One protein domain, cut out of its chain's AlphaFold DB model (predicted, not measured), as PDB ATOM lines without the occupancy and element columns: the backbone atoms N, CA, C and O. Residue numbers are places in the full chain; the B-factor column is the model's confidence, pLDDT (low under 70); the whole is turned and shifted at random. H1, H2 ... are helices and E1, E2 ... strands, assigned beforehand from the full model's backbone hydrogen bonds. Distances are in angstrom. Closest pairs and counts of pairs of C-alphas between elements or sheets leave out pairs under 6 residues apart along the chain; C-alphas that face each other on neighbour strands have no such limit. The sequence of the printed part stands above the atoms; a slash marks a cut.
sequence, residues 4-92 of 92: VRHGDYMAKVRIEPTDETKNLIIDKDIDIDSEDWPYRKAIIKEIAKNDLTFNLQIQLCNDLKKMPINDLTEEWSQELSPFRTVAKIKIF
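What this domain is: This is residues 4 to 92 of the 92 residues of an uncharacterized protein of Sphingobacterium daejeonense (UniProt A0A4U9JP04). A long, narrow, curled antiparallel sheet, chiefly E2, E3 and E4 side by side with short E1 at one far end, makes the long axis of this loose model. At the other end H1 sits by the sheet and H2 stands off it with the loop before it, whose residues 32 to 37 stick out, while the long loop 61 to 83 folds back from E3 to E4. The printed part has 89 residues, with two named helices and four named strands in the order E1 E2 H1 H2 E3 E4, sheet order E1 - E2 - E3 - E4; the class is mixed. It is loose, with a radius of gyration of the C-alphas of 17.3 A, and elongated, spanning 48 by 26 by 23 A.

Where its parts are: E3, residues 52 to 60, is 26.1 A long, and E2, residues 9 to 17, 25.2 A. E4, residues 84 to 91, covers 20.7 A, ends at C-alpha 91 (81.472, 127.421, 187.496) and bends by 51 degrees at residue 87. E1, residues 4 to 6, begins at C-alpha 4 (77.427, 148.471, 175.728). H1 is residues 19 to 24; H2, residues 38 to 47, is 14.4 A long.

How they stand to each other: In the strongly twisted sheet, E2 and E3 are antiparallel at 155 degrees, with N 14 and O 57 at 2.9 A. E3 and E4 form a hairpin, with N 54 and O 89 at 2.8 A. E1 and E2 form another, with N 6 and O 9 at 2.8 A. H1 is on the sheet, over none of its strands; the closest C-alphas of H1 and E3, Thr 21 and Leu 52, are 5.6 A apart. H2 is not on the sheet and is apart from H1. In H1 and H2 every O i to N i+4 pair is within hydrogen-bond range.

The domain as a whole: The C-alphas of Asp 8 and Ser 34, the two farthest apart, are 49.6 A apart. The links H1 to H2 and E3 to E4 are long. The printed part has no cut, and no printed residue is under 70 in pLDDT.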
ATOM      1  N   VAL A   4      78.504 148.188 174.773       94.88
ATOM      2  CA  VAL A   4      77.427 148.471 175.728       94.88
ATOM      3  C   VAL A   4      77.772 149.739 176.503       94.88
ATOM      4  O   VAL A   4      78.944 150.022 176.766       94.88
ATOM      5  N   ARG A   5      76.752 150.533 176.839       95.62
ATOM      6  CA  ARG A   5      76.911 151.761 177.622       95.62
ATOM      7  C   ARG A   5      76.868 151.459 179.121       95.62
ATOM      8  O   ARG A   5      75.962 150.786 179.604       95.62
ATOM      9  N   HIS A   6      77.824 152.019 179.848       94.81
ATOM     10  CA  HIS A   6      78.002 151.940 181.292       94.81
ATOM     11  C   HIS A   6      78.111 153.372 181.842       94.81
ATOM     12  O   HIS A   6      79.207 153.914 181.990       94.81
ATOM     13  N   GLY A   7      76.965 154.020 182.076       95.81
ATOM     14  CA  GLY A   7      76.919 155.440 182.445       95.81
ATOM     15  C   GLY A   7      77.484 156.330 181.334       95.81
ATOM     16  O   GLY A   7      76.966 156.332 180.213       95.81
ATOM     17  N   ASP A   8      78.559 157.054 181.636       95.00
ATOM     18  CA  ASP A   8      79.258 157.929 180.686       95.00
ATOM     19  C   ASP A   8      80.259 157.193 179.787       95.00
ATOM     20  O   ASP A   8      80.790 157.782 178.848       95.00
ATOM     21  N   TYR A   9      80.492 155.899 180.028       94.94
ATOM     22  CA  TYR A   9      81.478 155.094 179.307       94.94
ATOM     23  C   TYR A   9      80.822 154.045 178.409       94.94
ATOM     24  O   TYR A   9      79.682 153.635 178.618       94.94
ATOM     25  N   MET A  10      81.541 153.614 177.376       96.75
ATOM     26  CA  MET A  10      81.126 152.551 176.463       96.75
ATOM     27  C   MET A  10      82.229 151.509 176.416       96.75
ATOM     28  O   MET A  10      83.406 151.868 176.377       96.75
ATOM     29  N   ALA A  11      81.862 150.232 176.426       96.88
ATOM     30  CA  ALA A  11      82.832 149.149 176.443       96.88
ATOM     31  C   ALA A  11      82.386 147.957 175.598       96.88
ATOM     32  O   ALA A  11      81.201 147.629 175.549       96.88
ATOM     33  N   LYS A  12      83.351 147.272 174.979       96.50
ATOM     34  CA  LYS A  12      83.171 145.892 174.517       96.50
ATOM     35  C   LYS A  12      83.507 144.954 175.675       96.50
ATOM     36  O   LYS A  12      84.458 145.200 176.416       96.50
ATOM     37  N   VAL A  13      82.731 143.885 175.829       96.00
ATOM     38  CA  VAL A  13      82.892 142.890 176.898       96.00
ATOM     39  C   VAL A  13      83.287 141.557 176.275       96.00
ATOM     40  O   VAL A  13      82.707 141.166 175.263       96.00
ATOM     41  N   ARG A  14      84.244 140.852 176.881       95.94
ATOM     42  CA  ARG A  14      84.589 139.472 176.521       95.94
ATOM     43  C   ARG A  14      84.743 138.597 177.759       95.94
ATOM     44  O   ARG A  14      85.008 139.095 178.854       95.94
ATOM     45  N   ILE A  15      84.612 137.293 177.560       97.50
ATOM     46  CA  ILE A  15      84.907 136.273 178.564       97.50
ATOM     47  C   ILE A  15      86.013 135.392 177.995       97.50
ATOM     48  O   ILE A  15      85.901 134.920 176.867       97.50
ATOM     49  N   GLU A  16      87.073 135.181 178.766       96.94
ATOM     50  CA  GLU A  16      88.197 134.327 178.381       96.94
ATOM     51  C   GLU A  16      88.493 133.321 179.503       96.94
ATOM     52  O   GLU A  16      88.543 133.732 180.665       96.94
ATOM     53  N   PRO A  17      88.695 132.021 179.219       96.12
ATOM     54  CA  PRO A  17      89.131 131.078 180.247       96.12
ATOM     55  C   PRO A  17      90.484 131.499 180.833       96.12
ATOM     56  O   PRO A  17      91.352 132.002 180.116       96.12
ATOM     57  N   THR A  18      90.676 131.300 182.140       97.31
ATOM     58  CA  THR A  18      91.997 131.479 182.763       97.31
ATOM     59  C   THR A  18      92.993 130.465 182.208       97.31
ATOM     60  O   THR A  18      92.593 129.409 181.721       97.31
ATOM     61  N   ASP A  19      94.294 130.740 182.320       96.00
ATOM     62  CA  ASP A  19      95.319 129.771 181.908       96.00
ATOM     63  C   ASP A  19      95.206 128.454 182.686       96.00
ATOM     64  O   ASP A  19      95.368 127.384 182.115       96.00
ATOM     65  N   GLU A  20      94.825 128.524 183.964       94.88
ATOM     66  CA  GLU A  20      94.469 127.355 184.776       94.88
ATOM     67  C   GLU A  20      93.358 126.527 184.114       94.88
ATOM     68  O   GLU A  20      93.556 125.349 183.838       94.88
ATOM     69  N   THR A  21      92.239 127.155 183.746       95.25
ATOM     70  CA  THR A  21      91.124 126.484 183.057       95.25
ATOM     71  C   THR A  21      91.541 125.928 181.696       95.25
ATOM     72  O   THR A  21      91.194 124.800 181.359       95.25
ATOM     73  N   LYS A  22      92.329 126.680 180.916       94.00
ATOM     74  CA  LYS A  22      92.859 126.213 179.623       94.00
ATOM     75  C   LYS A  22      93.744 124.971 179.784       94.00
ATOM     76  O   LYS A  22      93.717 124.107 178.913       94.00
ATOM     77  N   ASN A  23      94.510 124.888 180.873       93.69
ATOM     78  CA  ASN A  23      95.415 123.774 181.159       93.69
ATOM     79  C   ASN A  23      94.704 122.554 181.771       93.69
ATOM     80  O   ASN A  23      95.208 121.442 181.635       93.69
ATOM     81  N   LEU A  24      93.548 122.743 182.420       92.44
ATOM     82  CA  LEU A  24      92.714 121.649 182.939       92.44
ATOM     83  C   LEU A  24      92.050 120.835 181.817       92.44
ATOM     84  O   LEU A  24      91.895 119.619 181.944       92.44
ATOM     85  N   ILE A  25      91.694 121.492 180.708       89.38
ATOM     86  CA  ILE A  25      91.011 120.861 179.573       89.38
ATOM     87  C   ILE A  25      92.039 120.157 178.677       89.38
ATOM     88  O   ILE A  25      92.655 120.753 177.786       89.38
ATOM     89  N   ILE A  26      92.222 118.861 178.927       86.38
ATOM     90  CA  ILE A  26      93.149 117.995 178.181       86.38
ATOM     91  C   ILE A  26      92.437 117.301 177.012       86.38
ATOM     92  O   ILE A  26      93.033 117.125 175.951       86.38
ATOM     93  N   ASP A  27      91.168 116.937 177.200       83.31
ATOM     94  CA  ASP A  27      90.343 116.278 176.186       83.31
ATOM     95  C   ASP A  27      89.660 117.335 175.308       83.31
ATOM     96  O   ASP A  27      88.792 118.078 175.770       83.31
ATOM     97  N   LYS A  28      90.129 117.471 174.066       82.81
ATOM     98  CA  LYS A  28      89.691 118.520 173.127       82.81
ATOM     99  C   LYS A  28      88.940 117.966 171.922       82.81
ATOM    100  O   LYS A  28      88.336 118.747 171.187       82.81
ATOM    101  N   ASP A  29      88.975 116.652 171.736       90.06
ATOM    102  CA  ASP A  29      88.336 115.994 170.610       90.06
ATOM    103  C   ASP A  29      86.910 115.610 171.002       90.06
ATOM    104  O   ASP A  29      86.664 114.951 172.009       90.06
ATOM    105  N   ILE A  30      85.943 116.055 170.203       89.38
ATOM    106  CA  ILE A  30      84.527 115.741 170.393       89.38
ATOM    107  C   ILE A  30      84.073 114.981 169.155       89.38
ATOM    108  O   ILE A  30      84.094 115.529 168.052       89.38
ATOM    109  N   ASP A  31      83.644 113.735 169.347       90.94
ATOM    110  CA  ASP A  31      82.983 112.966 168.298       90.94
ATOM    111  C   ASP A  31      81.578 113.535 168.065       90.94
ATOM    112  O   ASP A  31      80.667 113.354 168.880       90.94
ATOM    113  N   ILE A  32      81.422 114.260 166.959       92.06
ATOM    114  CA  ILE A  32      80.184 114.962 166.615       92.06
ATOM    115  C   ILE A  32      79.057 114.030 166.155       92.06
ATOM    116  O   ILE A  32      77.902 114.450 166.165       92.06
ATOM    117  N   ASP A  33      79.380 112.789 165.792       93.81
ATOM    118  CA  ASP A  33      78.416 111.809 165.285       93.81
ATOM    119  C   ASP A  33      78.002 110.795 166.366       93.81
ATOM    120  O   ASP A  33      77.089 109.994 166.160       93.81
ATOM    121  N   SER A  34      78.653 110.833 167.532       87.25
ATOM    122  CA  SER A  34      78.449 109.859 168.610       87.25
ATOM    123  C   SER A  34      77.053 109.897 169.237       87.25
ATOM    124  O   SER A  34      76.542 108.858 169.662       87.25
ATOM    125  N   GLU A  35      76.434 111.076 169.334       87.62
ATOM    126  CA  GLU A  35      75.167 111.270 170.038       87.62
ATOM    127  C   GLU A  35      74.511 112.630 169.761       87.62
ATOM    128  O   GLU A  35      75.147 113.566 169.285       87.62
ATOM    129  N   ASP A  36      73.240 112.779 170.154       93.44
ATOM    130  CA  ASP A  36      72.559 114.076 170.140       93.44
ATOM    131  C   ASP A  36      73.257 115.090 171.061       93.44
ATOM    132  O   ASP A  36      73.517 114.811 172.240       93.44
ATOM    133  N   TRP A  37      73.452 116.307 170.543       93.62
ATOM    134  CA  TRP A  37      74.055 117.454 171.240       93.62
ATOM    135  C   TRP A  37      75.448 117.168 171.845       93.62
ATOM    136  O   TRP A  37      75.666 117.447 173.032       93.62
ATOM    137  N   PRO A  38      76.417 116.687 171.049       92.44
ATOM    138  CA  PRO A  38      77.694 116.168 171.550       92.44
ATOM    139  C   PRO A  38      78.498 117.239 172.309       92.44
ATOM    140  O   PRO A  38      78.975 117.003 173.418       92.44
ATOM    141  N   TYR A  39      78.524 118.482 171.807       91.56
ATOM    142  CA  TYR A  39      79.164 119.613 172.494       91.56
ATOM    143  C   TYR A  39      78.563 119.907 173.870       91.56
ATOM    144  O   TYR A  39      79.286 120.170 174.828       91.56
ATOM    145  N   ARG A  40      77.230 119.869 173.988       92.81
ATOM    146  CA  ARG A  40      76.551 120.169 175.254       92.81
ATOM    147  C   ARG A  40      76.922 119.133 176.309       92.81
ATOM    148  O   ARG A  40      77.193 119.504 177.448       92.81
ATOM    149  N   LYS A  41      76.930 117.855 175.934       92.00
ATOM    150  CA  LYS A  41      77.276 116.757 176.842       92.00
ATOM    151  C   LYS A  41      78.743 116.806 177.253       92.00
ATOM    152  O   LYS A  41      79.020 116.694 178.445       92.00
ATOM    153  N   ALA A  42      79.649 117.077 176.314       91.31
ATOM    154  CA  ALA A  42      81.065 117.280 176.607       91.31
ATOM    155  C   ALA A  42      81.287 118.429 177.608       91.31
ATOM    156  O   ALA A  42      81.953 118.238 178.621       91.31
ATOM    157  N   ILE A  43      80.649 119.587 177.394       91.19
ATOM    158  CA  ILE A  43      80.737 120.738 178.310       91.19
ATOM    159  C   ILE A  43      80.203 120.388 179.707       91.19
ATOM    160  O   ILE A  43      80.841 120.718 180.702       91.19
ATOM    161  N   ILE A  44      79.052 119.710 179.802       92.25
ATOM    162  CA  ILE A  44      78.480 119.294 181.096       92.25
ATOM    163  C   ILE A  44      79.423 118.330 181.824       92.25
ATOM    164  O   ILE A  44      79.636 118.479 183.024       92.25
ATOM    165  N   LYS A  45      79.994 117.357 181.108       91.31
ATOM    166  CA  LYS A  45      80.949 116.393 181.665       91.31
ATOM    167  C   LYS A  45      82.209 117.085 182.188       91.31
ATOM    168  O   LYS A  45      82.700 116.705 183.246       91.31
ATOM    169  N   GLU A  46      82.702 118.091 181.472       92.00
ATOM    170  CA  GLU A  46      83.871 118.870 181.878       92.00
ATOM    171  C   GLU A  46      83.586 119.706 183.131       92.00
ATOM    172  O   GLU A  46      84.330 119.618 184.106       92.00
ATOM    173  N   ILE A  47      82.462 120.433 183.152       92.69
ATOM    174  CA  ILE A  47      82.021 121.209 184.324       92.69
ATOM    175  C   ILE A  47      81.827 120.302 185.549       92.69
ATOM    176  O   ILE A  47      82.195 120.677 186.651       92.69
ATOM    177  N   ALA A  48      81.291 119.090 185.371       93.00
ATOM    178  CA  ALA A  48      81.092 118.144 186.473       93.00
ATOM    179  C   ALA A  48      82.401 117.571 187.049       93.00
ATOM    180  O   ALA A  48      82.387 116.975 188.128       93.00
ATOM    181  N   LYS A  49      83.516 117.685 186.318       92.88
ATOM    182  CA  LYS A  49      84.821 117.136 186.704       92.88
ATOM    183  C   LYS A  49      85.761 118.200 187.268       92.88
ATOM    184  O   LYS A  49      86.597 117.865 188.105       92.88
ATOM    185  N   ASN A  50      85.659 119.433 186.782       92.62
ATOM    186  CA  ASN A  50      86.630 120.490 187.024       92.62
ATOM    187  C   ASN A  50      85.939 121.808 187.386       92.62
ATOM    188  O   ASN A  50      85.025 122.248 186.692       92.62
ATOM    189  N   ASP A  51      86.468 122.495 188.399       93.94
ATOM    190  CA  ASP A  51      86.083 123.871 188.710       93.94
ATOM    191  C   ASP A  51      86.655 124.811 187.640       93.94
ATOM    192  O   ASP A  51      87.871 125.005 187.534       93.94
ATOM    193  N   LEU A  52      85.786 125.424 186.838       95.81
ATOM    194  CA  LEU A  52      86.206 126.274 185.725       95.81
ATOM    195  C   LEU A  52      86.172 127.749 186.131       95.81
ATOM    196  O   LEU A  52      85.182 128.249 186.674       95.81
ATOM    197  N   THR A  53      87.242 128.481 185.818       97.62
ATOM    198  CA  THR A  53      87.348 129.922 186.083       97.62
ATOM    199  C   THR A  53      87.600 130.714 184.800       97.62
ATOM    200  O   THR A  53      88.510 130.431 184.023       97.62
ATOM    201  N   PHE A  54      86.839 131.787 184.608       98.25
ATOM    202  CA  PHE A  54      86.944 132.670 183.448       98.25
ATOM    203  C   PHE A  54      87.174 134.118 183.881       98.25
ATOM    204  O   PHE A  54      86.652 134.571 184.900       98.25
ATOM    205  N   ASN A  55      87.935 134.866 183.090       98.56
ATOM    206  CA  ASN A  55      88.112 136.304 183.225       98.56
ATOM    207  C   ASN A  55      87.005 137.028 182.454       98.56
ATOM    208  O   ASN A  55      86.910 136.897 181.234       98.56
ATOM    209  N   LEU A  56      86.207 137.838 183.153       98.06
ATOM    210  CA  LEU A  56      85.360 138.845 182.522       98.06
ATOM    211  C   LEU A  56      86.213 140.082 182.259       98.06
ATOM    212  O   LEU A  56      86.757 140.684 183.192       98.06
ATOM    213  N   GLN A  57      86.328 140.456 180.992       98.25
ATOM    214  CA  GLN A  57      87.203 141.528 180.548       98.25
ATOM    215  C   GLN A  57      86.434 142.581 179.767       98.25
ATOM    216  O   GLN A  57      85.496 142.271 179.033       98.25
ATOM    217  N   ILE A  58      86.869 143.830 179.902       97.50
ATOM    218  CA  ILE A  58      86.328 144.953 179.139       97.50
ATOM    219  C   ILE A  58      87.416 145.648 178.335       97.50
ATOM    220  O   ILE A  58      88.578 145.682 178.737       97.50
ATOM    221  N   GLN A  59      87.002 146.246 177.228       97.25
ATOM    222  CA  GLN A  59      87.785 147.181 176.437       97.25
ATOM    223  C   GLN A  59      87.004 148.496 176.371       97.25
ATOM    224  O   GLN A  59      85.894 148.521 175.840       97.25
ATOM    225  N   LEU A  60      87.542 149.570 176.956       96.69
ATOM    226  CA  LEU A  60      86.869 150.873 177.040       96.69
ATOM    227  C   LEU A  60      87.025 151.662 175.737       96.69
ATOM    228  O   LEU A  60      88.104 151.692 175.154       96.69
ATOM    229  N   CYS A  61      85.963 152.330 175.296       96.62
ATOM    230  CA  CYS A  61      85.994 153.220 174.142       96.62
ATOM    231  C   CYS A  61      86.700 154.535 174.491       96.62
ATOM    232  O   CYS A  61      86.118 155.389 175.158       96.62
ATOM    233  N   ASN A  62      87.927 154.712 173.997       94.56
ATOM    234  CA  ASN A  62      88.724 155.919 174.237       94.56
ATOM    235  C   ASN A  62      88.571 156.969 173.119       94.56
ATOM    236  O   ASN A  62      88.792 158.152 173.358       94.56
ATOM    237  N   ASP A  63      88.189 156.554 171.904       94.44
ATOM    238  CA  ASP A  63      88.047 157.431 170.733       94.44
ATOM    239  C   ASP A  63      86.980 156.883 169.771       94.44
ATOM    240  O   ASP A  63      87.217 155.894 169.084       94.44
ATOM    241  N   LEU A  64      85.819 157.540 169.675       93.06
ATOM    242  CA  LEU A  64      84.698 157.100 168.826       93.06
ATOM    243  C   LEU A  64      85.016 157.069 167.325       93.06
ATOM    244  O   LEU A  64      84.333 156.364 166.583       93.06
ATOM    245  N   LYS A  65      86.018 157.826 166.859       92.31
ATOM    246  CA  LYS A  65      86.422 157.814 165.447       92.31
ATOM    247  C   LYS A  65      87.270 156.590 165.127       92.31
ATOM    248  O   LYS A  65      87.144 156.037 164.042       92.31
ATOM    249  N   LYS A  66      88.136 156.185 166.059       94.31
ATOM    250  CA  LYS A  66      89.027 155.019 165.904       94.31
ATOM    251  C   LYS A  66      88.408 153.718 166.411       94.31
ATOM    252  O   LYS A  66      88.880 152.642 166.070       94.31
ATOM    253  N   MET A  67      87.388 153.818 167.256       95.31
ATOM    254  CA  MET A  67      86.721 152.708 167.927       95.31
ATOM    255  C   MET A  67      85.206 152.840 167.715       95.31
ATOM    256  O   MET A  67      84.472 153.183 168.648       95.31
ATOM    257  N   PRO A  68      84.712 152.613 166.484       94.12
ATOM    258  CA  PRO A  68      83.297 152.782 166.178       94.12
ATOM    259  C   PRO A  68      82.453 151.798 166.998       94.12
ATOM    260  O   PRO A  68      82.704 150.594 167.007       94.12
ATOM    261  N   ILE A  69      81.449 152.319 167.712       94.00
ATOM    262  CA  ILE A  69      80.520 151.513 168.528       94.00
ATOM    263  C   ILE A  69      79.394 150.878 167.698       94.00
ATOM    264  O   ILE A  69      78.840 149.860 168.104       94.00
ATOM    265  N   ASN A  70      79.080 151.471 166.540       91.19
ATOM    266  CA  ASN A  70      77.991 151.054 165.649       91.19
ATOM    267  C   ASN A  70      78.468 150.162 164.498       91.19
ATOM    268  O   ASN A  70      77.654 149.743 163.682       91.19
ATOM    269  N   ASP A  71      79.769 149.883 164.432       92.56
ATOM    270  CA  ASP A  71      80.341 148.951 163.470       92.56
ATOM    271  C   ASP A  71      80.824 147.699 164.207       92.56
ATOM    272  O   ASP A  71      81.721 147.744 165.052       92.56
ATOM    273  N   LEU A  72      80.170 146.574 163.924       90.81
ATOM    274  CA  LEU A  72      80.471 145.288 164.549       90.81
ATOM    275  C   LEU A  72      81.544 144.497 163.796       90.81
ATOM    276  O   LEU A  72      81.991 143.476 164.324       90.81
ATOM    277  N   THR A  73      81.922 144.947 162.596       92.31
ATOM    278  CA  THR A  73      82.947 144.317 161.754       92.31
ATOM    279  C   THR A  73      84.352 144.797 162.102       92.31
ATOM    280  O   THR A  73      85.313 144.056 161.923       92.31
ATOM    281  N   GLU A  74      84.458 145.986 162.698       91.44
ATOM    282  CA  GLU A  74      85.722 146.588 163.107       91.44
ATOM    283  C   GLU A  74      86.189 146.100 164.490       91.44
ATOM    284  O   GLU A  74      85.509 146.241 165.526       91.44
ATOM    285  N   GLU A  75      87.403 145.548 164.522       92.62
ATOM    286  CA  GLU A  75      88.098 145.218 165.760       92.62
ATOM    287  C   GLU A  75      88.770 146.466 166.344       92.62
ATOM    288  O   GLU A  75      89.389 147.272 165.656       92.62
ATOM    289  N   TRP A  76      88.644 146.642 167.655       95.00
ATOM    290  CA  TRP A  76      89.261 147.764 168.349       95.00
ATOM    291  C   TRP A  76      90.705 147.423 168.724       95.00
ATOM    292  O   TRP A  76      90.947 146.426 169.407       95.00
ATOM    293  N   SER A  77      91.655 148.284 168.344       95.31
ATOM    294  CA  SER A  77      93.079 148.094 168.653       95.31
ATOM    295  C   SER A  77      93.332 147.925 170.156       95.31
ATOM    296  O   SER A  77      92.962 148.778 170.969       95.31
ATOM    297  N   GLN A  78      94.027 146.842 170.518       95.19
ATOM    298  CA  GLN A  78      94.429 146.571 171.900       95.19
ATOM    299  C   GLN A  78      95.551 147.494 172.396       95.19
ATOM    300  O   GLN A  78      95.713 147.651 173.603       95.19
ATOM    301  N   GLU A  79      96.287 148.154 171.496       95.81
ATOM    302  CA  GLU A  79      97.261 149.189 171.872       95.81
ATOM    303  C   GLU A  79      96.557 150.462 172.359       95.81
ATOM    304  O   GLU A  79      96.972 151.071 173.343       95.81
ATOM    305  N   LEU A  80      95.458 150.848 171.697       95.31
ATOM    306  CA  LEU A  80      94.655 152.017 172.077       95.31
ATOM    307  C   LEU A  80      93.783 151.753 173.305       95.31
ATOM    308  O   LEU A  80      93.534 152.656 174.105       95.31
ATOM    309  N   SER A  81      93.283 150.528 173.435       96.56
ATOM    310  CA  SER A  81      92.477 150.105 174.572       96.56
ATOM    311  C   SER A  81      92.716 148.621 174.828       96.56
ATOM    312  O   SER A  81      92.160 147.788 174.118       96.56
ATOM    313  N   PRO A  82      93.562 148.240 175.793       97.00
ATOM    314  CA  PRO A  82      93.781 146.835 176.110       97.00
ATOM    315  C   PRO A  82      92.592 146.259 176.882       97.00
ATOM    316  O   PRO A  82      91.912 146.969 177.628       97.00
ATOM    317  N   PHE A  83      92.387 144.945 176.778       97.19
ATOM    318  CA  PHE A  83      91.425 144.257 177.632       97.19
ATOM    319  C   PHE A  83      91.870 144.295 179.097       97.19
ATOM    320  O   PHE A  83      93.005 143.960 179.440       97.19
ATOM    321  N   ARG A  84      90.954 144.690 179.982       97.00
ATOM    322  CA  ARG A  84      91.161 144.722 181.433       97.00
ATOM    323  C   ARG A  84      90.210 143.747 182.105       97.00
ATOM    324  O   ARG A  84      89.001 143.836 181.905       97.00
ATOM    325  N   THR A  85      90.751 142.836 182.911       98.12
ATOM    326  CA  THR A  85      89.942 141.939 183.746       98.12
ATOM    327  C   THR A  85      89.279 142.732 184.861       98.12
ATOM    328  O   THR A  85      89.962 143.387 185.643       98.12
ATOM    329  N   VAL A  86      87.953 142.655 184.928       97.88
ATOM    330  CA  VAL A  86      87.130 143.360 185.924       97.88
ATOM    331  C   VAL A  86      86.390 142.411 186.858       97.88
ATOM    332  O   VAL A  86      85.992 142.819 187.944       97.88
ATOM    333  N   ALA A  87      86.227 141.143 186.476       98.31
ATOM    334  CA  ALA A  87      85.679 140.117 187.353       98.31
ATOM    335  C   ALA A  87      86.195 138.724 186.980       98.31
ATOM    336  O   ALA A  87      86.750 138.510 185.899       98.31
ATOM    337  N   LYS A  88      85.971 137.768 187.884       98.12
ATOM    338  CA  LYS A  88      86.128 136.337 187.623       98.12
ATOM    339  C   LYS A  88      84.766 135.660 187.689       98.12
ATOM    340  O   LYS A  88      83.997 135.923 188.608       98.12
ATOM    341  N   ILE A  89      84.500 134.782 186.734       98.19
ATOM    342  CA  ILE A  89      83.328 133.909 186.711       98.19
ATOM    343  C   ILE A  89      83.810 132.524 187.124       98.19
ATOM    344  O   ILE A  89      84.802 132.046 186.577       98.19
ATOM    345  N   LYS A  90      83.132 131.906 188.088       96.94
ATOM    346  CA  LYS A  90      83.412 130.540 188.536       96.94
ATOM    347  C   LYS A  90      82.209 129.657 188.248       96.94
ATOM    348  O   LYS A  90      81.084 130.077 188.515       96.94
ATOM    349  N   ILE A  91      82.465 128.470 187.717       94.88
ATOM    350  CA  ILE A  91      81.472 127.421 187.496       94.88
ATOM    351  C   ILE A  91      81.967 126.189 188.254       94.88
ATOM    352  O   ILE A  91      83.112 125.785 188.053       94.88
ATOM    353  N   PHE A  92      81.119 125.671 189.138       84.19
ATOM    354  CA  PHE A  92      81.340 124.535 190.031       84.19
ATOM    355  C   PHE A  92      80.065 123.684 190.086       84.19
ATOM    356  O   PHE A  92      78.987 124.237 189.749       84.19
TER     357      PHE A  92